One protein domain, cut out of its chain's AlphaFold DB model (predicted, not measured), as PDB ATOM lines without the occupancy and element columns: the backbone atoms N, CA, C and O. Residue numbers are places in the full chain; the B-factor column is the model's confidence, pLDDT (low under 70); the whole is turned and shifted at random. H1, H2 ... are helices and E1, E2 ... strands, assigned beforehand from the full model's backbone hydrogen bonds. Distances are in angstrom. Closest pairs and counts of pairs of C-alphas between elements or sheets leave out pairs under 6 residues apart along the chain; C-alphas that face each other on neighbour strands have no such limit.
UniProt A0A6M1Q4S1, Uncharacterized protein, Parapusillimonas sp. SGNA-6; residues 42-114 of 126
ATOM      1  N   LYS A  42      14.453 -32.501 -23.010       63.41
ATOM      2  CA  LYS A  42      13.738 -33.730 -23.386       63.41
ATOM      3  C   LYS A  42      14.148 -34.947 -22.541       63.41
ATOM      4  O   LYS A  42      13.351 -35.866 -22.383       63.41
ATOM      5  N   ASN A  43      15.349 -34.924 -21.957       66.25
ATOM      6  CA  ASN A  43      15.943 -36.046 -21.232       66.25
ATOM      7  C   ASN A  43      16.116 -35.776 -19.728       66.25
ATOM      8  O   ASN A  43      16.937 -36.423 -19.074       66.25
ATOM      9  N   ILE A  44      15.367 -34.832 -19.147       70.31
ATOM     10  CA  ILE A  44      15.540 -34.430 -17.741       70.31
ATOM     11  C   ILE A  44      15.445 -35.601 -16.745       70.31
ATOM     12  O   ILE A  44      16.199 -35.641 -15.769       70.31
ATOM     13  N   GLU A  45      14.557 -36.571 -16.981       71.44
ATOM     14  CA  GLU A  45      14.415 -37.750 -16.117       71.44
ATOM     15  C   GLU A  45      15.623 -38.686 -16.216       71.44
ATOM     16  O   GLU A  45      16.157 -39.124 -15.193       71.44
ATOM     17  N   ASP A  46      16.106 -38.940 -17.429       71.19
ATOM     18  CA  ASP A  46      17.262 -39.803 -17.665       71.19
ATOM     19  C   ASP A  46      18.556 -39.168 -17.150       71.19
ATOM     20  O   ASP A  46      19.397 -39.846 -16.552       71.19
ATOM     21  N   ARG A  47      18.679 -37.841 -17.262       74.00
ATOM     22  CA  ARG A  47      19.753 -37.060 -16.635       74.00
ATOM     23  C   ARG A  47      19.754 -37.225 -15.119       74.00
ATOM     24  O   ARG A  47      20.803 -37.516 -14.542       74.00
ATOM     25  N   LYS A  48      18.588 -37.095 -14.477       76.56
ATOM     26  CA  LYS A  48      18.450 -37.298 -13.025       76.56
ATOM     27  C   LYS A  48      18.844 -38.718 -12.625       76.56
ATOM     28  O   LYS A  48      19.619 -38.877 -11.681       76.56
ATOM     29  N   ARG A  49      18.394 -39.738 -13.366       76.06
ATOM     30  CA  ARG A  49      18.782 -41.145 -13.138       76.06
ATOM     31  C   ARG A  49      20.285 -41.374 -13.290       76.06
ATOM     32  O   ARG A  49      20.861 -42.133 -12.519       76.06
ATOM     33  N   ALA A  50      20.935 -40.677 -14.219       68.31
ATOM     34  CA  ALA A  50      22.386 -40.714 -14.392       68.31
ATOM     35  C   ALA A  50      23.165 -39.881 -13.353       68.31
ATOM     36  O   ALA A  50      24.384 -39.703 -13.468       68.31
ATOM     37  N   GLY A  51      22.483 -39.340 -12.340       69.75
ATOM     38  CA  GLY A  51      23.102 -38.508 -11.321       69.75
ATOM     39  C   GLY A  51      23.592 -37.182 -11.891       69.75
ATOM     40  O   GLY A  51      24.665 -36.716 -11.506       69.75
ATOM     41  N   ILE A  52      22.833 -36.557 -12.797       72.81
ATOM     42  CA  ILE A  52      23.017 -35.183 -13.292       72.81
ATOM     43  C   ILE A  52      21.823 -34.342 -12.819       72.81
ATOM     44  O   ILE A  52      20.671 -34.682 -13.054       72.81
ATOM     45  N   ASP A  53      22.102 -33.250 -12.116       67.50
ATOM     46  CA  ASP A  53      21.096 -32.407 -11.477       67.50
ATOM     47  C   ASP A  53      20.557 -31.416 -12.500       67.50
ATOM     48  O   ASP A  53      21.304 -30.874 -13.319       67.50
ATOM     49  N   CYS A  54      19.252 -31.190 -12.431       63.75
ATOM     50  CA  CYS A  54      18.536 -30.226 -13.246       63.75
ATOM     51  C   CYS A  54      19.026 -28.782 -13.054       63.75
ATOM     52  O   CYS A  54      18.831 -27.970 -13.952       63.75
ATOM     53  N   HIS A  55      19.698 -28.459 -11.942       64.62
ATOM     54  CA  HIS A  55      20.315 -27.143 -11.732       64.62
ATOM     55  C   HIS A  55      21.613 -26.924 -12.521       64.62
ATOM     56  O   HIS A  55      22.092 -25.798 -12.585       64.62
ATOM     57  N   PHE A  56      22.176 -27.969 -13.137       64.81
ATOM     58  CA  PHE A  56      23.355 -27.872 -14.001       64.81
ATOM     59  C   PHE A  56      22.890 -27.722 -15.448       64.81
ATOM     60  O   PHE A  56      22.741 -28.707 -16.182       64.81
ATOM     61  N   ILE A  57      22.613 -26.479 -15.832       67.56
ATOM     62  CA  ILE A  57      22.045 -26.143 -17.138       67.56
ATOM     63  C   ILE A  57      23.185 -26.011 -18.157       67.56
ATOM     64  O   ILE A  57      23.124 -26.630 -19.217       67.56
ATOM     65  N   TYR A  58      24.266 -25.314 -17.795       77.50
ATOM     66  CA  TYR A  58      25.431 -25.084 -18.654       77.50
ATOM     67  C   TYR A  58      26.764 -25.237 -17.911       77.50
ATOM     68  O   TYR A  58      27.526 -24.274 -17.763       77.50
ATOM     69  N   PRO A  59      27.086 -26.445 -17.413       83.88
ATOM     70  CA  PRO A  59      28.409 -26.701 -16.867       83.88
ATOM     71  C   PRO A  59      29.471 -26.703 -17.969       83.88
ATOM     72  O   PRO A  59      29.186 -26.981 -19.133       83.88
ATOM     73  N   LEU A  60      30.733 -26.513 -17.577       89.38
ATOM     74  CA  LEU A  60      31.847 -26.965 -18.404       89.38
ATOM     75  C   LEU A  60      31.771 -28.493 -18.499       89.38
ATOM     76  O   LEU A  60      31.953 -29.180 -17.489       89.38
ATOM     77  N   LEU A  61      31.491 -29.026 -19.683       90.38
ATOM     78  CA  LEU A  61      31.366 -30.463 -19.889       90.38
ATOM     79  C   LEU A  61      32.741 -31.061 -20.197       90.38
ATOM     80  O   LEU A  61      33.468 -30.573 -21.058       90.38
ATOM     81  N   ILE A  62      33.097 -32.139 -19.499       90.25
ATOM     82  CA  ILE A  62      34.274 -32.954 -19.800       90.25
ATOM     83  C   ILE A  62      33.801 -34.376 -20.096       90.25
ATOM     84  O   ILE A  62      33.560 -35.146 -19.164       90.25
ATOM     85  N   LEU A  63      33.657 -34.729 -21.378       90.44
ATOM     86  CA  LEU A  63      33.231 -36.066 -21.810       90.44
ATOM     87  C   LEU A  63      34.449 -36.909 -22.192       90.44
ATOM     88  O   LEU A  63      35.163 -36.574 -23.129       90.44
ATOM     89  N   ASN A  64      34.703 -38.012 -21.482       88.06
ATOM     90  CA  ASN A  64      35.860 -38.890 -21.721       88.06
ATOM     91  C   ASN A  64      37.209 -38.141 -21.778       88.06
ATOM     92  O   ASN A  64      38.117 -38.530 -22.505       88.06
ATOM     93  N   GLY A  65      37.336 -37.052 -21.013       86.75
ATOM     94  CA  GLY A  65      38.523 -36.190 -21.004       86.75
ATOM     95  C   GLY A  65      38.516 -35.064 -22.045       86.75
ATOM     96  O   GLY A  65      39.349 -34.168 -21.950       86.75
ATOM     97  N   LEU A  66      37.565 -35.052 -22.984       88.00
ATOM     98  CA  LEU A  66      37.388 -33.963 -23.944       88.00
ATOM     99  C   LEU A  66      36.644 -32.800 -23.294       88.00
ATOM    100  O   LEU A  66      35.536 -32.971 -22.787       88.00
ATOM    101  N   ILE A  67      37.259 -31.620 -23.319       89.81
ATOM    102  CA  ILE A  67      36.685 -30.387 -22.778       89.81
ATOM    103  C   ILE A  67      35.760 -29.770 -23.829       89.81
ATOM    104  O   ILE A  67      36.201 -29.477 -24.938       89.81
ATOM    105  N   ILE A  68      34.506 -29.529 -23.458       88.00
ATOM    106  CA  ILE A  68      33.464 -28.954 -24.312       88.00
ATOM    107  C   ILE A  68      32.929 -27.707 -23.621       88.00
ATOM    108  O   ILE A  68      32.452 -27.759 -22.484       88.00
ATOM    109  N   ARG A  69      33.067 -26.569 -24.302       86.75
ATOM    110  CA  ARG A  69      32.741 -25.234 -23.772       86.75
ATOM    111  C   ARG A  69      31.581 -24.589 -24.510       86.75
ATOM    112  O   ARG A  69      30.937 -23.700 -23.969       86.75
ATOM    113  N   GLU A  70      31.367 -25.007 -25.745       86.50
ATOM    114  CA  GLU A  70      30.397 -24.444 -26.659       86.50
ATOM    115  C   GLU A  70      28.986 -24.783 -26.182       86.50
ATOM    116  O   GLU A  70      28.642 -25.956 -26.013       86.50
ATOM    117  N   GLU A  71      28.173 -23.750 -25.963       83.50
ATOM    118  CA  GLU A  71      26.813 -23.879 -25.435       83.50
ATOM    119  C   GLU A  71      25.957 -24.827 -26.287       83.50
ATOM    120  O   GLU A  71      25.264 -25.690 -25.752       83.50
ATOM    121  N   GLU A  72      26.087 -24.737 -27.612       85.56
ATOM    122  CA  GLU A  72      25.423 -25.603 -28.591       85.56
ATOM    123  C   GLU A  72      25.753 -27.084 -28.370       85.56
ATOM    124  O   GLU A  72      24.855 -27.921 -28.317       85.56
ATOM    125  N   LYS A  73      27.028 -27.419 -28.137       86.38
ATOM    126  CA  LYS A  73      27.467 -28.802 -27.892       86.38
ATOM    127  C   LYS A  73      27.034 -29.313 -26.520       86.38
ATOM    128  O   LYS A  73      26.737 -30.497 -26.365       86.38
ATOM    129  N   VAL A  74      26.977 -28.436 -25.516       85.62
ATOM    130  CA  VAL A  74      26.431 -28.777 -24.192       85.62
ATOM    131  C   VAL A  74      24.922 -29.027 -24.288       85.62
ATOM    132  O   VAL A  74      24.430 -29.995 -23.712       85.62
ATOM    133  N   ASN A  75      24.193 -28.221 -25.059       82.69
ATOM    134  CA  ASN A  75      22.773 -28.437 -25.339       82.69
ATOM    135  C   ASN A  75      22.528 -29.721 -26.132       82.69
ATOM    136  O   ASN A  75      21.648 -30.503 -25.776       82.69
ATOM    137  N   CYS A  76      23.353 -29.980 -27.143       84.31
ATOM    138  CA  CYS A  76      23.362 -31.222 -27.902       84.31
ATOM    139  C   CYS A  76      23.503 -32.440 -26.977       84.31
ATOM    140  O   CYS A  76      22.659 -33.336 -26.975       84.31
ATOM    141  N   PHE A  77      24.504 -32.414 -26.091       86.38
ATOM    142  CA  PHE A  77      24.684 -33.437 -25.063       86.38
ATOM    143  C   PHE A  77      23.447 -33.580 -24.168       86.38
ATOM    144  O   PHE A  77      22.992 -34.686 -23.915       86.38
ATOM    145  N   ARG A  78      22.849 -32.486 -23.695       81.44
ATOM    146  CA  ARG A  78      21.659 -32.574 -22.834       81.44
ATOM    147  C   ARG A  78      20.477 -33.249 -23.532       81.44
ATOM    148  O   ARG A  78      19.806 -34.078 -22.922       81.44
ATOM    149  N   ASN A  79      20.257 -32.925 -24.802       78.50
ATOM    150  CA  ASN A  79      19.032 -33.279 -25.514       78.50
ATOM    151  C   ASN A  79      19.119 -34.569 -26.334       78.50
ATOM    152  O   ASN A  79      18.085 -35.188 -26.580       78.50
ATOM    153  N   GLN A  80      20.312 -34.984 -26.759       83.19
ATOM    154  CA  GLN A  80      20.483 -36.138 -27.650       83.19
ATOM    155  C   GLN A  80      21.369 -37.244 -27.072       83.19
ATOM    156  O   GLN A  80      21.390 -38.349 -27.607       83.19
ATOM    157  N   PHE A  81      22.089 -36.998 -25.974       84.88
ATOM    158  CA  PHE A  81      22.941 -38.027 -25.386       84.88
ATOM    159  C   PHE A  81      22.115 -39.160 -24.765       84.88
ATOM    160  O   PHE A  81      21.250 -38.933 -23.921       84.88
ATOM    161  N   GLU A  82      22.445 -40.407 -25.102       86.31
ATOM    162  CA  GLU A  82      21.870 -41.579 -24.443       86.31
ATOM    163  C   GLU A  82      22.504 -41.798 -23.061       86.31
ATOM    164  O   GLU A  82      23.551 -42.435 -22.910       86.31
ATOM    165  N   PHE A  83      21.859 -41.286 -22.011       84.44
ATOM    166  CA  PHE A  83      22.378 -41.323 -20.634       84.44
ATOM    167  C   PHE A  83      22.583 -42.740 -20.069       84.44
ATOM    168  O   PHE A  83      23.377 -42.930 -19.146       84.44
ATOM    169  N   THR A  84      21.960 -43.760 -20.666       84.19
ATOM    170  CA  THR A  84      22.216 -45.180 -20.372       84.19
ATOM    171  C   THR A  84      23.659 -45.603 -20.672       84.19
ATOM    172  O   THR A  84      24.141 -46.593 -20.111       84.19
ATOM    173  N   ASN A  85      24.375 -44.856 -21.518       88.50
ATOM    174  CA  ASN A  85      25.768 -45.103 -21.880       88.50
ATOM    175  C   ASN A  85      26.776 -44.410 -20.956       88.50
ATOM    176  O   ASN A  85      27.985 -44.525 -21.170       88.50
ATOM    177  N   ILE A  86      26.323 -43.745 -19.891       88.75
ATOM    178  CA  ILE A  86      27.209 -43.220 -18.853       88.75
ATOM    179  C   ILE A  86      27.745 -44.367 -17.993       88.75
ATOM    180  O   ILE A  86      27.007 -45.219 -17.505       88.75
ATOM    181  N   LYS A  87      29.063 -44.370 -17.792       89.88
ATOM    182  CA  LYS A  87      29.752 -45.219 -16.816       89.88
ATOM    183  C   LYS A  87      29.857 -44.523 -15.463       89.88
ATOM    184  O   LYS A  87      29.663 -45.156 -14.432       89.88
ATOM    185  N   SER A  88      30.205 -43.240 -15.460       87.94
ATOM    186  CA  SER A  88      30.289 -42.442 -14.239       87.94
ATOM    187  C   SER A  88      30.117 -40.959 -14.529       87.94
ATOM    188  O   SER A  88      30.484 -40.462 -15.597       87.94
ATOM    189  N   THR A  89      29.594 -40.246 -13.535       88.50
ATOM    190  CA  THR A  89      29.552 -38.788 -13.510       88.50
ATOM    191  C   THR A  89      30.278 -38.280 -12.273       88.50
ATOM    192  O   THR A  89      30.295 -38.919 -11.221       88.50
ATOM    193  N   LYS A  90      30.920 -37.123 -12.397       88.88
ATOM    194  CA  LYS A  90      31.473 -36.391 -11.260       88.88
ATOM    195  C   LYS A  90      31.233 -34.915 -11.474       88.88
ATOM    196  O   LYS A  90      31.404 -34.408 -12.576       88.88
ATOM    197  N   ARG A  91      30.862 -34.221 -10.407       86.19
ATOM    198  CA  ARG A  91      30.648 -32.780 -10.437       86.19
ATOM    199  C   ARG A  91      31.564 -32.103  -9.449       86.19
ATOM    200  O   ARG A  91      31.858 -32.664  -8.396       86.19
ATOM    201  N   ILE A  92      32.035 -30.928  -9.832       85.88
ATOM    202  CA  ILE A  92      32.771 -30.029  -8.952       85.88
ATOM    203  C   ILE A  92      32.232 -28.621  -9.150       85.88
ATOM    204  O   ILE A  92      31.830 -28.240 -10.254       85.88
ATOM    205  N   THR A  93      32.224 -27.848  -8.072       87.00
ATOM    206  CA  THR A  93      31.802 -26.447  -8.126       87.00
ATOM    207  C   THR A  93      32.823 -25.604  -8.889       87.00
ATOM    208  O   THR A  93      33.979 -25.999  -9.057       87.00
ATOM    209  N   LYS A  94      32.422 -24.400  -9.313       88.38
ATOM    210  CA  LYS A  94      33.343 -23.420  -9.902       88.38
ATOM    211  C   LYS A  94      34.566 -23.172  -9.010       88.38
ATOM    212  O   LYS A  94      35.689 -23.280  -9.485       88.38
ATOM    213  N   ALA A  95      34.352 -22.952  -7.712       89.44
ATOM    214  CA  ALA A  95      35.432 -22.702  -6.757       89.44
ATOM    215  C   ALA A  95      36.422 -23.877  -6.657       89.44
ATOM    216  O   ALA A  95      37.633 -23.679  -6.573       89.44
ATOM    217  N   GLU A  96      35.929 -25.118  -6.680       91.50
ATOM    218  CA  GLU A  96      36.789 -26.307  -6.693       91.50
ATOM    219  C   GLU A  96      37.564 -26.462  -8.002       91.50
ATOM    220  O   GLU A  96      38.711 -26.906  -7.987       91.50
ATOM    221  N   ALA A  97      36.946 -26.119  -9.130       90.44
ATOM    222  CA  ALA A  97      37.571 -26.189 -10.442       90.44
ATOM    223  C   ALA A  97      38.667 -25.127 -10.614       90.44
ATOM    224  O   ALA A  97      39.756 -25.442 -11.091       90.44
ATOM    225  N   GLU A  98      38.417 -23.906 -10.145       90.25
ATOM    226  CA  GLU A  98      39.393 -22.814 -10.130       90.25
ATOM    227  C   GLU A  98      40.589 -23.146  -9.234       90.25
ATOM    228  O   GLU A  98      41.732 -22.988  -9.658       90.25
ATOM    229  N   LYS A  99      40.357 -23.718  -8.040       93.19
ATOM    230  CA  LYS A  99      41.437 -24.225  -7.169       93.19
ATOM    231  C   LYS A  99      42.297 -25.302  -7.838       93.19
ATOM    232  O   LYS A  99      43.462 -25.455  -7.489       93.19
ATOM    233  N   LYS A 100      41.726 -26.055  -8.781       89.94
ATOM    234  CA  LYS A 100      42.427 -27.073  -9.580       89.94
ATOM    235  C   LYS A 100      43.064 -26.510 -10.852       89.94
ATOM    236  O   LYS A 100      43.601 -27.282 -11.639       89.94
ATOM    237  N   GLY A 101      43.002 -25.195 -11.063       89.00
ATOM    238  CA  GLY A 101      43.603 -24.528 -12.213       89.00
ATOM    239  C   GLY A 101      42.823 -24.698 -13.517       89.00
ATOM    240  O   GLY A 101      43.410 -24.546 -14.583       89.00
ATOM    241  N   ILE A 102      41.525 -25.020 -13.469       85.50
ATOM    242  CA  ILE A 102      40.680 -25.069 -14.671       85.50
ATOM    243  C   ILE A 102      40.213 -23.638 -14.986       85.50
ATOM    244  O   ILE A 102      39.444 -23.073 -14.207       85.50
ATOM    245  N   PRO A 103      40.637 -23.030 -16.110       80.94
ATOM    246  CA  PRO A 103      40.263 -21.660 -16.433       80.94
ATOM    247  C   PRO A 103      38.848 -21.581 -17.023       80.94
ATOM    248  O   PRO A 103      38.365 -22.519 -17.673       80.94
ATOM    249  N   ASN A 104      38.219 -20.411 -16.867       84.50
ATOM    250  CA  ASN A 104      36.944 -20.045 -17.495       84.50
ATOM    251  C   ASN A 104      35.815 -21.045 -17.201       84.50
ATOM    252  O   ASN A 104      35.153 -21.538 -18.115       84.50
ATOM    253  N   VAL A 105      35.638 -21.400 -15.928       86.62
ATOM    254  CA  VAL A 105      34.586 -22.325 -15.491       86.62
ATOM    255  C   VAL A 105      33.259 -21.559 -15.334       86.62
ATOM    256  O   VAL A 105      33.238 -20.529 -14.646       86.62
ATOM    257  N   PRO A 106      32.153 -22.031 -15.947       86.12
ATOM    258  CA  PRO A 106      30.824 -21.450 -15.773       86.12
ATOM    259  C   PRO A 106      30.368 -21.454 -14.313       86.12
ATOM    260  O   PRO A 106      30.904 -22.176 -13.470       86.12
ATOM    261  N   LYS A 107      29.334 -20.665 -14.000       86.44
ATOM    262  CA  LYS A 107      28.730 -20.632 -12.654       86.44
ATOM    263  C   LYS A 107      28.297 -22.027 -12.186       86.44
ATOM    264  O   LYS A 107      28.484 -22.360 -11.018       86.44
ATOM    265  N   ASP A 108      27.816 -22.838 -13.122       81.56
ATOM    266  CA  ASP A 108      27.337 -24.202 -12.896       81.56
ATOM    267  C   ASP A 108      28.480 -25.205 -12.649       81.56
ATOM    268  O   ASP A 108      28.237 -26.383 -12.423       81.56
ATOM    269  N   GLY A 109      29.744 -24.769 -12.653       89.25
ATOM    270  CA  GLY A 109      30.888 -25.627 -12.358       89.25
ATOM    271  C   GLY A 109      31.276 -26.537 -13.523       89.25
ATOM    272  O   GLY A 109      31.142 -26.174 -14.694       89.25
ATOM    273  N   VAL A 110      31.819 -27.711 -13.195       90.44
ATOM    274  CA  VAL A 110      32.323 -28.682 -14.179       90.44
ATOM    275  C   VAL A 110      31.617 -30.018 -13.998       90.44
ATOM    276  O   VAL A 110      31.546 -30.553 -12.886       90.44
ATOM    277  N   LEU A 111      31.132 -30.574 -15.106       90.88
ATOM    278  CA  LEU A 111      30.524 -31.895 -15.184       90.88
ATOM    279  C   LEU A 111      31.471 -32.835 -15.935       90.88
ATOM    280  O   LEU A 111      31.640 -32.734 -17.146       90.88
ATOM    281  N   PHE A 112      32.066 -33.773 -15.208       90.69
ATOM    282  CA  PHE A 112      32.825 -34.875 -15.781       90.69
ATOM    283  C   PHE A 112      31.878 -36.027 -16.084       90.69
ATOM    284  O   PHE A 112      31.143 -36.479 -15.202       90.69
ATOM    285  N   VAL A 113      31.945 -36.537 -17.305       89.56
ATOM    286  CA  VAL A 113      31.186 -37.698 -17.755       89.56
ATOM    287  C   VAL A 113      32.158 -38.679 -18.385       89.56
ATOM    288  O   VAL A 113      32.937 -38.330 -19.268       89.56
ATOM    289  N   THR A 114      32.127 -39.921 -17.921       89.38
ATOM    290  CA  THR A 114      32.819 -41.037 -18.571       89.38
ATOM    291  C   THR A 114      31.772 -41.969 -19.149       89.38
ATOM    292  O   THR A 114      30.836 -42.345 -18.442       89.38
TER     293      THR A 114
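AT A GLANCE: This is residues 42 to 114 of the 126 residues of an uncharacterized protein of Parapusillimonas sp. SGNA-6 (UniProt A0A6M1Q4S1). A small, twisted four-stranded sheet makes the core, with E4 and E1 nearest its heart; H2 and H3 only graze this sheet, and H1 lies off it, near H2. H1 and H3 sit toward opposite ends of the longest axis. The 73 printed residues have three named helices and four named strands in the order H1 E1 E2 H2 E3 H3 E4. The sheet, E2 E1 E4 E3, is mixed and the class is mixed, helices and strands; the whole is compact, with a radius of gyration of the C-alphas of 11.5 A and spans of 31 by 22 by 22 A.

IN THESE COORDINATES: Strand E3, residues 86 to 92, is 17.4 A long and E4, residues 110 to 114, 13.1 A, ending at C-alpha 114 (32.819, -41.037, -18.571). E1 is residues 60 to 63 and E2 residues 66 to 68. H2, residues 71 to 80, measures 14.0 A. H1, residues 44 to 49, begins at C-alpha 44 (15.540, -34.430, -17.741); H3 is residues 94 to 99.

HOW THE PARTS SIT: Inner strands E1 and E4 are parallel at 9 degrees, with N 62 and O 111 2.8 A apart. E3 is antiparallel to E4 at 161 degrees, with N 112 and O 90 at 2.8 A. E1 and E2 form an antiparallel hairpin, with N 68 and O 61 at 2.8 A. E2, H2 and E3 make a split strand-helix-strand unit, two strands running the same way with E1 and E4 between them, and its crossover is right-handed. H2 only grazes the sheet with residues 71 to 77; the closest C-alphas of H2 and E1, Val 74 and Leu 61, are 6.8 A apart. H3 only grazes it with residues 94 to 98; the closest C-alphas of H3 and E4, Lys 94 and Val 110, are 6.9 A apart. H1 is close to H2 but not clearly touching, the closest C-alphas, Arg 47 and Arg 78, being 7.9 A apart, and only just about perpendicular at 72 degrees. In H1, H2 and H3 every O i to N i+4 pair is within hydrogen-bond range.

THE WHOLE: The C-alphas of Lys 42 and Lys 99, the two farthest apart, are 33.5 A apart. The printed part has no cut and no long link. Mean pLDDT of the printed part is 83.1; residues 42 to 43, 50 to 51 and 53 to 57 are under 70.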